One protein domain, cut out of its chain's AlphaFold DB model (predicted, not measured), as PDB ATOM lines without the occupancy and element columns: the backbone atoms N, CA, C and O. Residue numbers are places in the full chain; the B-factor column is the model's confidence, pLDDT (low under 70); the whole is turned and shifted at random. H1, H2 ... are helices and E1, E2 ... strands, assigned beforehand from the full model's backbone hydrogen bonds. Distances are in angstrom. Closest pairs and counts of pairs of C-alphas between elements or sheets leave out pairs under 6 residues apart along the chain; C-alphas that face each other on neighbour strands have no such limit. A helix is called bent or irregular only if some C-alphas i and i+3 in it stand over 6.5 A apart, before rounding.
ATOM      1  N   VAL A  20     208.622 149.635 157.119       89.69
ATOM      2  CA  VAL A  20     207.336 149.219 157.678       89.69
ATOM      3  C   VAL A  20     207.080 147.756 157.344       89.69
ATOM      4  O   VAL A  20     207.235 147.329 156.203       89.69
ATOM      5  N   ARG A  21     206.669 146.959 158.330       90.38
ATOM      6  CA  ARG A  21     206.447 145.519 158.157       90.38
ATOM      7  C   ARG A  21     205.000 145.140 158.428       90.38
ATOM      8  O   ARG A  21     204.474 145.405 159.498       90.38
ATOM      9  N   LEU A  22     204.400 144.438 157.475       89.56
ATOM     10  CA  LEU A  22     203.090 143.816 157.589       89.56
ATOM     11  C   LEU A  22     203.257 142.303 157.745       89.56
ATOM     12  O   LEU A  22     203.763 141.645 156.836       89.56
ATOM     13  N   ASP A  23     202.831 141.745 158.876       88.88
ATOM     14  CA  ASP A  23     202.916 140.312 159.172       88.88
ATOM     15  C   ASP A  23     201.557 139.607 159.049       88.88
ATOM     16  O   ASP A  23     200.505 140.136 159.419       88.88
ATOM     17  N   ALA A  24     201.588 138.362 158.569       85.06
ATOM     18  CA  ALA A  24     200.455 137.452 158.657       85.06
ATOM     19  C   ALA A  24     200.113 137.206 160.137       85.06
ATOM     20  O   ALA A  24     200.981 136.823 160.920       85.06
ATOM     21  N   GLY A  25     198.851 137.427 160.506       81.50
ATOM     22  CA  GLY A  25     198.356 137.267 161.877       81.50
ATOM     23  C   GLY A  25     198.584 138.439 162.829       81.50
ATOM     24  O   GLY A  25     198.211 138.344 163.994       81.50
ATOM     25  N   ALA A  26     199.121 139.567 162.354       82.56
ATOM     26  CA  ALA A  26     199.061 140.810 163.122       82.56
ATOM     27  C   ALA A  26     197.594 141.230 163.352       82.56
ATOM     28  O   ALA A  26     196.767 141.103 162.449       82.56
ATOM     29  N   ALA A  27     197.258 141.760 164.528       80.56
ATOM     30  CA  ALA A  27     195.905 142.249 164.812       80.56
ATOM     31  C   ALA A  27     195.531 143.457 163.924       80.56
ATOM     32  O   ALA A  27     196.412 144.204 163.482       80.56
ATOM     33  N   SER A  28     194.230 143.684 163.680       75.75
ATOM     34  CA  SER A  28     193.762 144.839 162.879       75.75
ATOM     35  C   SER A  28     194.237 146.170 163.463       75.75
ATOM     36  O   SER A  28     194.765 147.002 162.734       75.75
ATOM     37  N   ALA A  29     194.184 146.305 164.793       77.62
ATOM     38  CA  ALA A  29     194.627 147.499 165.515       77.62
ATOM     39  C   ALA A  29     196.097 147.878 165.246       77.62
ATOM     40  O   ALA A  29     196.448 149.052 165.255       77.62
ATOM     41  N   ILE A  30     196.956 146.888 164.972       80.12
ATOM     42  CA  ILE A  30     198.369 147.106 164.618       80.12
ATOM     43  C   ILE A  30     198.507 147.383 163.114       80.12
ATOM     44  O   ILE A  30     199.389 148.116 162.677       80.12
ATOM     45  N   THR A  31     197.622 146.798 162.310       82.88
ATOM     46  CA  THR A  31     197.675 146.857 160.849       82.88
ATOM     47  C   THR A  31     197.218 148.214 160.316       82.88
ATOM     48  O   THR A  31     197.922 148.822 159.524       82.88
ATOM     49  N   GLU A  32     196.076 148.735 160.753       85.25
ATOM     50  CA  GLU A  32     195.508 149.994 160.247       85.25
ATOM     51  C   GLU A  32     196.451 151.213 160.262       85.25
ATOM     52  O   GLU A  32     196.517 151.909 159.242       85.25
ATOM     53  N   PRO A  33     197.216 151.501 161.336       86.75
ATOM     54  CA  PRO A  33     198.162 152.617 161.309       86.75
ATOM     55  C   PRO A  33     199.286 152.396 160.288       86.75
ATOM     56  O   PRO A  33     199.681 153.337 159.601       86.75
ATOM     57  N   ILE A  34     199.752 151.152 160.125       88.19
ATOM     58  CA  ILE A  34     200.727 150.767 159.095       88.19
ATOM     59  C   ILE A  34     200.157 151.030 157.697       88.19
ATOM     60  O   ILE A  34     200.841 151.610 156.857       88.19
ATOM     61  N   LEU A  35     198.898 150.660 157.463       88.75
ATOM     62  CA  LEU A  35     198.220 150.855 156.181       88.75
ATOM     63  C   LEU A  35     198.107 152.326 155.801       88.75
ATOM     64  O   LEU A  35     198.462 152.700 154.684       88.75
ATOM     65  N   LYS A  36     197.679 153.170 156.744       88.38
ATOM     66  CA  LYS A  36     197.612 154.622 156.532       88.38
ATOM     67  C   LYS A  36     198.985 155.197 156.191       88.38
ATOM     68  O   LYS A  36     199.094 156.036 155.304       88.38
ATOM     69  N   LYS A  37     200.030 154.709 156.859       87.12
ATOM     70  CA  LYS A  37     201.405 155.179 156.678       87.12
ATOM     71  C   LYS A  37     201.987 154.867 155.304       87.12
ATOM     72  O   LYS A  37     202.662 155.711 154.730       87.12
ATOM     73  N   ILE A  38     201.713 153.678 154.772       89.12
ATOM     74  CA  ILE A  38     202.172 153.274 153.433       89.12
ATOM     75  C   ILE A  38     201.234 153.759 152.315       89.12
ATOM     76  O   ILE A  38     201.389 153.345 151.170       89.12
ATOM     77  N   GLY A  39     200.231 154.586 152.634       89.88
ATOM     78  CA  GLY A  39     199.257 155.081 151.660       89.88
ATOM     79  C   GLY A  39     198.350 153.988 151.088       89.88
ATOM     80  O   GLY A  39     197.869 154.113 149.958       89.88
ATOM     81  N   ALA A  40     198.128 152.903 151.837       91.69
ATOM     82  CA  ALA A  40     197.255 151.825 151.402       91.69
ATOM     83  C   ALA A  40     195.795 152.296 151.341       91.69
ATOM     84  O   ALA A  40     195.300 152.988 152.234       91.69
ATOM     85  N   LYS A  41     195.093 151.886 150.288       92.31
ATOM     86  CA  LYS A  41     193.688 152.207 150.033       92.31
ATOM     87  C   LYS A  41     192.857 150.938 150.103       92.31
ATOM     88  O   LYS A  41     193.218 149.947 149.469       92.31
ATOM     89  N   ASP A  42     191.754 150.984 150.842       89.88
ATOM     90  CA  ASP A  42     190.772 149.904 150.834       89.88
ATOM     91  C   ASP A  42     190.084 149.866 149.463       89.88
ATOM     92  O   ASP A  42     189.461 150.839 149.038       89.88
ATOM     93  N   ILE A  43     190.245 148.753 148.752       87.69
ATOM     94  CA  ILE A  43     189.611 148.512 147.449       87.69
ATOM     95  C   ILE A  43     188.476 147.488 147.549       87.69
ATOM     96  O   ILE A  43     187.844 147.174 146.540       87.69
ATOM     97  N   THR A  44     188.185 146.982 148.751       83.75
ATOM     98  CA  THR A  44     187.129 145.995 149.010       83.75
ATOM     99  C   THR A  44     185.759 146.450 148.496       83.75
ATOM    100  O   THR A  44     185.110 145.648 147.824       83.75
ATOM    101  N   PRO A  45     185.315 147.712 148.691       79.94
ATOM    102  CA  PRO A  45     184.019 148.161 148.175       79.94
ATOM    103  C   PRO A  45     183.908 148.047 146.649       79.94
ATOM    104  O   PRO A  45     182.880 147.621 146.134       79.94
ATOM    105  N   ASN A  46     184.991 148.337 145.923       74.69
ATOM    106  CA  ASN A  46     185.028 148.247 144.459       74.69
ATOM    107  C   ASN A  46     185.052 146.791 143.965       74.69
ATOM    108  O   ASN A  46     184.673 146.511 142.830       74.69
ATOM    109  N   LEU A  47     185.489 145.859 144.818       71.00
ATOM    110  CA  LEU A  47     185.482 144.420 144.555       71.00
ATOM    111  C   LEU A  47     184.183 143.744 144.987       71.00
ATOM    112  O   LEU A  47     183.873 142.674 144.480       71.00
ATOM    113  N   ALA A  48     183.406 144.339 145.890       58.97
ATOM    114  CA  ALA A  48     182.079 143.838 146.244       58.97
ATOM    115  C   ALA A  48     181.086 143.961 145.069       58.97
ATOM    116  O   ALA A  48     180.115 143.214 145.001       58.97
ATOM    117  N   ILE A  49     181.370 144.849 144.107       53.38
ATOM    118  CA  ILE A  49     180.572 145.105 142.898       53.38
ATOM    119  C   ILE A  49     181.081 144.245 141.713       53.38
ATOM    120  O   ILE A  49     181.162 144.703 140.574       53.38
ATOM    121  N   VAL A  50     181.449 142.972 141.936       55.09
ATOM    122  CA  VAL A  50     181.558 142.019 140.809       55.09
ATOM    123  C   VAL A  50     180.133 141.603 140.422       55.09
ATOM    124  O   VAL A  50     179.482 140.846 141.131       55.09
ATOM    125  N   GLY A  51     179.637 142.171 139.319       40.50
ATOM    126  CA  GLY A  51     178.221 142.196 138.940       40.50
ATOM    127  C   GLY A  51     177.628 140.928 138.272       40.50
ATOM    128  O   GLY A  51     177.979 139.801 138.623       40.50
ATOM    129  N   GLY A  60     187.660 138.683 152.364       70.12
ATOM    130  CA  GLY A  60     188.736 139.434 153.020       70.12
ATOM    131  C   GLY A  60     188.776 140.925 152.671       70.12
ATOM    132  O   GLY A  60     188.088 141.384 151.765       70.12
ATOM    133  N   LEU A  61     189.590 141.677 153.417       82.25
ATOM    134  CA  LEU A  61     189.831 143.100 153.172       82.25
ATOM    135  C   LEU A  61     191.010 143.258 152.212       82.25
ATOM    136  O   LEU A  61     192.133 142.842 152.526       82.25
ATOM    137  N   TYR A  62     190.735 143.838 151.049       87.81
ATOM    138  CA  TYR A  62     191.700 144.069 149.985       87.81
ATOM    139  C   TYR A  62     192.239 145.484 150.057       87.81
ATOM    140  O   TYR A  62     191.492 146.459 150.097       87.81
ATOM    141  N   TRP A  63     193.557 145.584 149.982       91.31
ATOM    142  CA  TRP A  63     194.270 146.839 150.087       91.31
ATOM    143  C   TRP A  63     195.196 147.001 148.895       91.31
ATOM    144  O   TRP A  63     195.990 146.110 148.591       91.31
ATOM    145  N   SER A  64     195.104 148.150 148.239       93.06
ATOM    146  CA  SER A  64     196.041 148.567 147.200       93.06
ATOM    147  C   SER A  64     197.078 149.502 147.795       93.06
ATOM    148  O   SER A  64     196.710 150.428 148.512       93.06
ATOM    149  N   VAL A  65     198.352 149.309 147.462       93.56
ATOM    150  CA  VAL A  65     199.452 150.210 147.827       93.56
ATOM    151  C   VAL A  65     200.045 150.784 146.535       93.56
ATOM    152  O   VAL A  65     200.954 150.178 145.960       93.56
ATOM    153  N   PRO A  66     199.507 151.912 146.029       90.19
ATOM    154  CA  PRO A  66     199.804 152.398 144.678       90.19
ATOM    155  C   PRO A  66     201.290 152.663 144.432       90.19
ATOM    156  O   PRO A  66     201.815 152.288 143.388       90.19
ATOM    157  N   ASP A  67     201.991 153.226 145.421       90.25
ATOM    158  CA  ASP A  67     203.422 153.545 145.311       90.25
ATOM    159  C   ASP A  67     204.306 152.314 145.077       90.25
ATOM    160  O   ASP A  67     205.409 152.437 144.548       90.25
ATOM    161  N   PHE A  68     203.814 151.127 145.434       91.00
ATOM    162  CA  PHE A  68     204.533 149.863 145.296       91.00
ATOM    163  C   PHE A  68     203.926 148.958 144.218       91.00
ATOM    164  O   PHE A  68     204.480 147.894 143.956       91.00
ATOM    165  N   LYS A  69     202.801 149.358 143.600       92.56
ATOM    166  CA  LYS A  69     202.030 148.551 142.633       92.56
ATOM    167  C   LYS A  69     201.701 147.152 143.163       92.56
ATOM    168  O   LYS A  69     201.795 146.150 142.448       92.56
ATOM    169  N   VAL A  70     201.353 147.079 144.446       93.06
ATOM    170  CA  VAL A  70     201.023 145.832 145.145       93.06
ATOM    171  C   VAL A  70     199.602 145.901 145.663       93.06
ATOM    172  O   VAL A  70     199.189 146.896 146.255       93.06
ATOM    173  N   ILE A  71     198.886 144.796 145.502       92.19
ATOM    174  CA  ILE A  71     197.599 144.565 146.147       92.19
ATOM    175  C   ILE A  71     197.766 143.392 147.097       92.19
ATOM    176  O   ILE A  71     198.393 142.392 146.752       92.19
ATOM    177  N   PHE A  72     197.220 143.489 148.300       91.62
ATOM    178  CA  PHE A  72     197.233 142.382 149.244       91.62
ATOM    179  C   PHE A  72     195.882 142.217 149.924       91.62
ATOM    180  O   PHE A  72     195.098 143.153 150.061       91.62
ATOM    181  N   VAL A  73     195.627 140.991 150.364       89.00
ATOM    182  CA  VAL A  73     194.508 140.646 151.234       89.00
ATOM    183  C   VAL A  73     195.071 140.079 152.521       89.00
ATOM    184  O   VAL A  73     195.979 139.236 152.514       89.00
ATOM    185  N   LYS A  74     194.531 140.548 153.640       85.00
ATOM    186  CA  LYS A  74     194.921 140.081 154.963       85.00
ATOM    187  C   LYS A  74     193.717 139.504 155.696       85.00
ATOM    188  O   LYS A  74     192.653 140.112 155.739       85.00
ATOM    189  N   SER A  75     193.935 138.350 156.312       80.12
ATOM    190  CA  SER A  75     193.081 137.766 157.347       80.12
ATOM    191  C   SER A  75     193.887 137.594 158.640       80.12
ATOM    192  O   SER A  75     195.093 137.864 158.679       80.12
ATOM    193  N   ASP A  76     193.251 137.086 159.693       73.88
ATOM    194  CA  ASP A  76     193.911 136.773 160.969       73.88
ATOM    195  C   ASP A  76     194.977 135.676 160.862       73.88
ATOM    196  O   ASP A  76     195.774 135.491 161.775       73.88
ATOM    197  N   ARG A  77     195.013 134.911 159.766       78.31
ATOM    198  CA  ARG A  77     195.951 133.783 159.611       78.31
ATOM    199  C   ARG A  77     196.803 133.861 158.359       78.31
ATOM    200  O   ARG A  77     197.828 133.184 158.263       78.31
ATOM    201  N   THR A  78     196.379 134.647 157.379       84.94
ATOM    202  CA  THR A  78     196.989 134.657 156.054       84.94
ATOM    203  C   THR A  78     197.221 136.071 155.573       84.94
ATOM    204  O   THR A  78     196.373 136.947 155.720       84.94
ATOM    205  N   LEU A  79     198.359 136.258 154.919       89.75
ATOM    206  CA  LEU A  79     198.656 137.430 154.121       89.75
ATOM    207  C   LEU A  79     198.949 136.940 152.706       89.75
ATOM    208  O   LEU A  79     199.843 136.111 152.513       89.75
ATOM    209  N   CYS A  80     198.171 137.412 151.739       90.94
ATOM    210  CA  CYS A  80     198.395 137.110 150.328       90.94
ATOM    211  C   CYS A  80     198.597 138.404 149.566       90.94
ATOM    212  O   CYS A  80     197.981 139.408 149.911       90.94
ATOM    213  N   TYR A  81     199.417 138.371 148.524       92.62
ATOM    214  CA  TYR A  81     199.638 139.535 147.680       92.62
ATOM    215  C   TYR A  81     199.664 139.182 146.195       92.62
ATOM    216  O   TYR A  81     199.872 138.026 145.813       92.62
ATOM    217  N   TRP A  82     199.487 140.228 145.396       92.88
ATOM    218  CA  TRP A  82     199.571 140.282 143.948       92.88
ATOM    219  C   TRP A  82     200.343 141.530 143.534       92.88
ATOM    220  O   TRP A  82     200.407 142.514 144.280       92.88
ATOM    221  N   THR A  83     200.889 141.507 142.324       92.69
ATOM    222  CA  THR A  83     201.194 142.757 141.627       92.69
ATOM    223  C   THR A  83     199.885 143.383 141.141       92.69
ATOM    224  O   THR A  83     198.896 142.680 140.924       92.69
ATOM    225  N   GLU A  84     199.857 144.698 140.967       89.31
ATOM    226  CA  GLU A  84     198.706 145.393 140.381       89.31
ATOM    227  C   GLU A  84     198.381 144.856 138.977       89.31
ATOM    228  O   GLU A  84     197.213 144.660 138.642       89.31
ATOM    229  N   GLU A  85     199.411 144.512 138.194       89.56
ATOM    230  CA  GLU A  85     199.253 143.895 136.877       89.56
ATOM    231  C   GLU A  85     198.538 142.540 136.970       89.56
ATOM    232  O   GLU A  85     197.507 142.350 136.325       89.56
ATOM    233  N   ASP A  86     199.029 141.620 137.805       87.81
ATOM    234  CA  ASP A  86     198.402 140.309 138.017       87.81
ATOM    235  C   ASP A  86     196.958 140.453 138.512       87.81
ATOM    236  O   ASP A  86     196.064 139.710 138.102       87.81
ATOM    237  N   PHE A  87     196.716 141.436 139.379       87.62
ATOM    238  CA  PHE A  87     195.399 141.672 139.951       87.62
ATOM    239  C   PHE A  87     194.401 142.269 138.950       87.62
ATOM    240  O   PHE A  87     193.208 141.974 139.021       87.62
ATOM    241  N   SER A  88     194.869 143.073 137.995       86.69
ATOM    242  CA  SER A  88     194.029 143.675 136.949       86.69
ATOM    243  C   SER A  88     193.508 142.667 135.913       86.69
ATOM    244  O   SER A  88     192.580 142.965 135.161       86.69
ATOM    245  N   ARG A  89     194.083 141.459 135.878       86.06
ATOM    246  CA  ARG A  89     193.732 140.399 134.927       86.06
ATOM    247  C   ARG A  89     192.454 139.644 135.330       86.06
ATOM    248  O   ARG A  89     191.713 139.992 136.260       86.06
ATOM    249  N   SER A  90     192.167 138.579 134.578       82.94
ATOM    250  CA  SER A  90     191.013 137.707 134.800       82.94
ATOM    251  C   SER A  90     190.989 137.126 136.219       82.94
ATOM    252  O   SER A  90     192.009 137.024 136.903       82.94
ATOM    253  N   LYS A  91     189.803 136.709 136.675       79.50
ATOM    254  CA  LYS A  91     189.650 136.046 137.979       79.50
ATOM    255  C   LYS A  91     190.521 134.788 138.087       79.50
ATOM    256  O   LYS A  91     191.143 134.592 139.121       79.50
ATOM    257  N   ALA A  92     190.581 133.973 137.030       81.75
ATOM    258  CA  ALA A  92     191.420 132.774 136.999       81.75
ATOM    259  C   ALA A  92     192.901 133.131 137.200       81.75
ATOM    260  O   ALA A  92     193.532 132.614 138.113       81.75
ATOM    261  N   HIS A  93     193.405 134.130 136.462       83.50
ATOM    262  CA  HIS A  93     194.781 134.606 136.632       83.50
ATOM    263  C   HIS A  93     195.042 135.103 138.054       83.50
ATOM    264  O   HIS A  93     196.095 134.829 138.620       83.50
ATOM    265  N   ARG A  94     194.089 135.813 138.666       85.69
ATOM    266  CA  ARG A  94     194.191 136.255 140.065       85.69
ATOM    267  C   ARG A  94     194.284 135.098 141.055       85.69
ATOM    268  O   ARG A  94     195.038 135.200 142.018       85.69
ATOM    269  N   GLU A  95     193.524 134.028 140.864       83.94
ATOM    270  CA  GLU A  95     193.634 132.842 141.721       83.94
ATOM    271  C   GLU A  95     195.004 132.171 141.541       83.94
ATOM    272  O   GLU A  95     195.688 131.920 142.534       83.94
ATOM    273  N   ASP A  96     195.454 131.995 140.298       85.12
ATOM    274  CA  ASP A  96     196.713 131.310 139.972       85.12
ATOM    275  C   ASP A  96     197.960 132.105 140.396       85.12
ATOM    276  O   ASP A  96     198.967 131.547 140.830       85.12
ATOM    277  N   SER A  97     197.897 133.435 140.309       86.38
ATOM    278  CA  SER A  97     198.993 134.346 140.672       86.38
ATOM    279  C   SER A  97     199.019 134.725 142.156       86.38
ATOM    280  O   SER A  97     199.896 135.487 142.572       86.38
ATOM    281  N   ARG A  98     198.092 134.205 142.978       87.69
ATOM    282  CA  ARG A  98     198.009 134.493 144.419       87.69
ATOM    283  C   ARG A  98     199.254 133.994 145.151       87.69
ATOM    284  O   ARG A  98     199.567 132.806 145.152       87.69
ATOM    285  N   ARG A  99     199.936 134.886 145.877       90.06
ATOM    286  CA  ARG A  99     201.163 134.543 146.621       90.06
ATOM    287  C   ARG A  99     200.963 134.662 148.125       90.06
ATOM    288  O   ARG A  99     200.837 135.765 148.652       90.06
ATOM    289  N   TYR A 100     201.006 133.531 148.827       89.81
ATOM    290  CA  TYR A 100     200.979 133.495 150.291       89.81
ATOM    291  C   TYR A 100     202.340 133.864 150.880       89.81
ATOM    292  O   TYR A 100     203.374 133.279 150.542       89.81
ATOM    293  N   VAL A 101     202.339 134.810 151.811       91.62
ATOM    294  CA  VAL A 101     203.551 135.314 152.458       91.62
ATOM    295  C   VAL A 101     203.385 135.347 153.967       91.62
ATOM    296  O   VAL A 101     202.282 135.427 154.501       91.62
ATOM    297  N   ARG A 102     204.513 135.259 154.670       91.12
ATOM    298  CA  ARG A 102     204.564 135.490 156.113       91.12
ATOM    299  C   ARG A 102     204.569 136.981 156.411       91.12
ATOM    300  O   ARG A 102     203.938 137.394 157.373       91.12
ATOM    301  N   SER A 103     205.288 137.763 155.610       91.31
ATOM    302  CA  SER A 103     205.360 139.206 155.793       91.31
ATOM    303  C   SER A 103     205.661 139.943 154.494       91.31
ATOM    304  O   SER A 103     206.354 139.411 153.622       91.31
ATOM    305  N   ILE A 104     205.208 141.189 154.416       93.00
ATOM    306  CA  ILE A 104     205.601 142.167 153.400       93.00
ATOM    307  C   ILE A 104     206.296 143.312 154.129       93.00
ATOM    308  O   ILE A 104     205.794 143.802 155.137       93.00
ATOM    309  N   ILE A 105     207.479 143.687 153.666       93.25
ATOM    310  CA  ILE A 105     208.287 144.757 154.243       93.25
ATOM    311  C   ILE A 105     208.369 145.858 153.195       93.25
ATOM    312  O   ILE A 105     208.842 145.596 152.094       93.25
ATOM    313  N   PHE A 106     207.897 147.049 153.532       91.81
ATOM    314  CA  PHE A 106     207.890 148.229 152.681       91.81
ATOM    315  C   PHE A 106     209.009 149.171 153.119       91.81
ATOM    316  O   PHE A 106     209.089 149.544 154.287       91.81
ATOM    317  N   ASP A 107     209.858 149.546 152.172       91.50
ATOM    318  CA  ASP A 107     210.824 150.631 152.296       91.50
ATOM    319  C   ASP A 107     210.197 151.858 151.620       91.50
ATOM    320  O   ASP A 107     210.119 151.935 150.388       91.50
ATOM    321  N   THR A 108     209.650 152.768 152.430       87.81
ATOM    322  CA  THR A 108     208.911 153.945 151.944       87.81
ATOM    323  C   THR A 108     209.815 154.996 151.313       87.81
ATOM    324  O   THR A 108     209.350 155.754 150.465       87.81
ATOM    325  N   GLU A 109     211.103 155.010 151.659       86.25
ATOM    326  CA  GLU A 109     212.094 155.910 151.070       86.25
ATOM    327  C   GLU A 109     212.429 155.464 149.647       86.25
ATOM    328  O   GLU A 109     212.318 156.238 148.694       86.25
ATOM    329  N   LYS A 110     212.778 154.185 149.478       87.25
ATOM    330  CA  LYS A 110     213.162 153.638 148.169       87.25
ATOM    331  C   LYS A 110     211.969 153.277 147.297       87.25
ATOM    332  O   LYS A 110     212.160 152.924 146.136       87.25
ATOM    333  N   LYS A 111     210.755 153.309 147.854       86.88
ATOM    334  CA  LYS A 111     209.527 152.804 147.221       86.88
ATOM    335  C   LYS A 111     209.691 151.364 146.732       86.88
ATOM    336  O   LYS A 111     209.239 150.984 145.655       86.88
ATOM    337  N   THR A 112     210.370 150.551 147.536       90.56
ATOM    338  CA  THR A 112     210.582 149.127 147.251       90.56
ATOM    339  C   THR A 112     209.945 148.271 148.330       90.56
ATOM    340  O   THR A 112     209.734 148.712 149.458       90.56
ATOM    341  N   TYR A 113     209.620 147.029 147.994       92.50
ATOM    342  CA  TYR A 113     209.100 146.084 148.971       92.50
ATOM    343  C   TYR A 113     209.819 144.744 148.866       92.50
ATOM    344  O   TYR A 113     210.247 144.314 147.796       92.50
ATOM    345  N   THR A 114     209.937 144.067 150.001       93.00
ATOM    346  CA  THR A 114     210.486 142.716 150.103       93.00
ATOM    347  C   THR A 114     209.447 141.792 150.710       93.00
ATOM    348  O   THR A 114     208.775 142.128 151.686       93.00
ATOM    349  N   VAL A 115     209.333 140.585 150.162       92.44
ATOM    350  CA  VAL A 115     208.393 139.573 150.643       92.44
ATOM    351  C   VAL A 115     209.129 138.434 151.332       92.44
ATOM    352  O   VAL A 115     210.049 137.839 150.771       92.44
ATOM    353  N   LYS A 116     208.700 138.077 152.545       91.31
ATOM    354  CA  LYS A 116     209.153 136.847 153.206       91.31
ATOM    355  C   LYS A 116     208.122 135.759 152.966       91.31
ATOM    356  O   LYS A 116     207.010 135.807 153.497       91.31
ATOM    357  N   LYS A 117     208.489 134.774 152.147       84.44
ATOM    358  CA  LYS A 117     207.631 133.626 151.834       84.44
ATOM    359  C   LYS A 117     207.354 132.804 153.094       84.44
ATOM    360  O   LYS A 117     208.196 132.700 153.988       84.44
ATOM    361  N   LYS A 118     206.167 132.204 153.160       69.94
ATOM    362  CA  LYS A 118     205.864 131.183 154.166       69.94
ATOM    363  C   LYS A 118     206.684 129.938 153.799       69.94
ATOM    364  O   LYS A 118     206.450 129.358 152.746       69.94
TER     365      LYS A 118
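Overview. This is residues 20 to 51 and 60 to 118 of the 125 residues of an uncharacterized protein of Verrucomicrobia bacterium ADurb.Bin122 (UniProt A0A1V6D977). What does the domain look like? One strongly twisted sheet of six strands folds at the bent strand E5 into two wings: the meander E2 E3 E4, each strand the antiparallel neighbour of the one before, and E1 and E6 on the two sides of the later part of E5. H1 packs over E1, while the short helices H2, H3 and H4 lie toward the other end of the long axis. What is it made of? The 91 printed residues hold the elements E1 H1 H2 E2 E3 E4 H3 H4 E5 E6 in chain order, in a mixed class of helices and strands, and the neighbours in the branched sheet are antiparallel. The whole is compact, with a radius of gyration of the C-alphas of 12.5 A and spans of 34 by 25 by 24 A.

Arrangement. How is the sheet joined? E5, residues 99 to 107, bends by 87 degrees at residue 102; E1, residues 20 to 23, and E4, residues 79 to 83, lie on one side of it and E6, residues 112 to 117, on the other side. Within hydrogen-bond range are N 22 and O 104 at 2.8 A, N 101 and O 79 at 2.9 A, and N 105 and O 114 at 2.8 A across the hairpin E5 and E6. E3, residues 70 to 74, forms hairpins with E4, N 73 and O 80 at 2.9 A, and with E2, residues 61 to 65, N 63 and O 72 at 2.9 A. Where are the helices? H1, residues 28 to 37, is on the sheet at a height of 8.4 A, only just over E1 with 3 of its C-alphas; the closest C-alphas, of Val 20 and Ile 34, are 6.9 A apart. H2, residues 44 to 48, only grazes the sheet, and H3, residues 84 to 88, is on it at a height of 6.7 A. H4, residues 91 to 96, is only just not on it, with 4 pairs of C-alphas within 10 A, and touches H3 only at the corner, the closest C-alphas, of Phe 87 and Arg 94, being 5.6 A apart. Are the helix backbones complete? Every O i to N i+4 pair is within hydrogen-bond range in H2, H3 and H4, and 4 of 6 are in H1.

Along the chain. Where does the printed part begin and end? E1 begins at C-alpha 20 (207.336, 149.219, 157.678), and E6 ends at C-alpha 117 (207.631, 133.626, 151.834). Which elements are longer? From first to last C-alpha E5 measures 19.6 A, E6 16.4 A and H1 14.3 A.

Size, cuts and confidence. Is the printed part whole? Residues 52 to 59 are not printed, and C-alphas 51 and 60 are 17.8 A apart across the cut, in the link from H2 to E2. Of the links printed whole, H1 to H2 is short and the others are tight. Where is confidence low? Residues 48 to 51 and 118 are under 70, and the mean pLDDT of the printed part is 85.3.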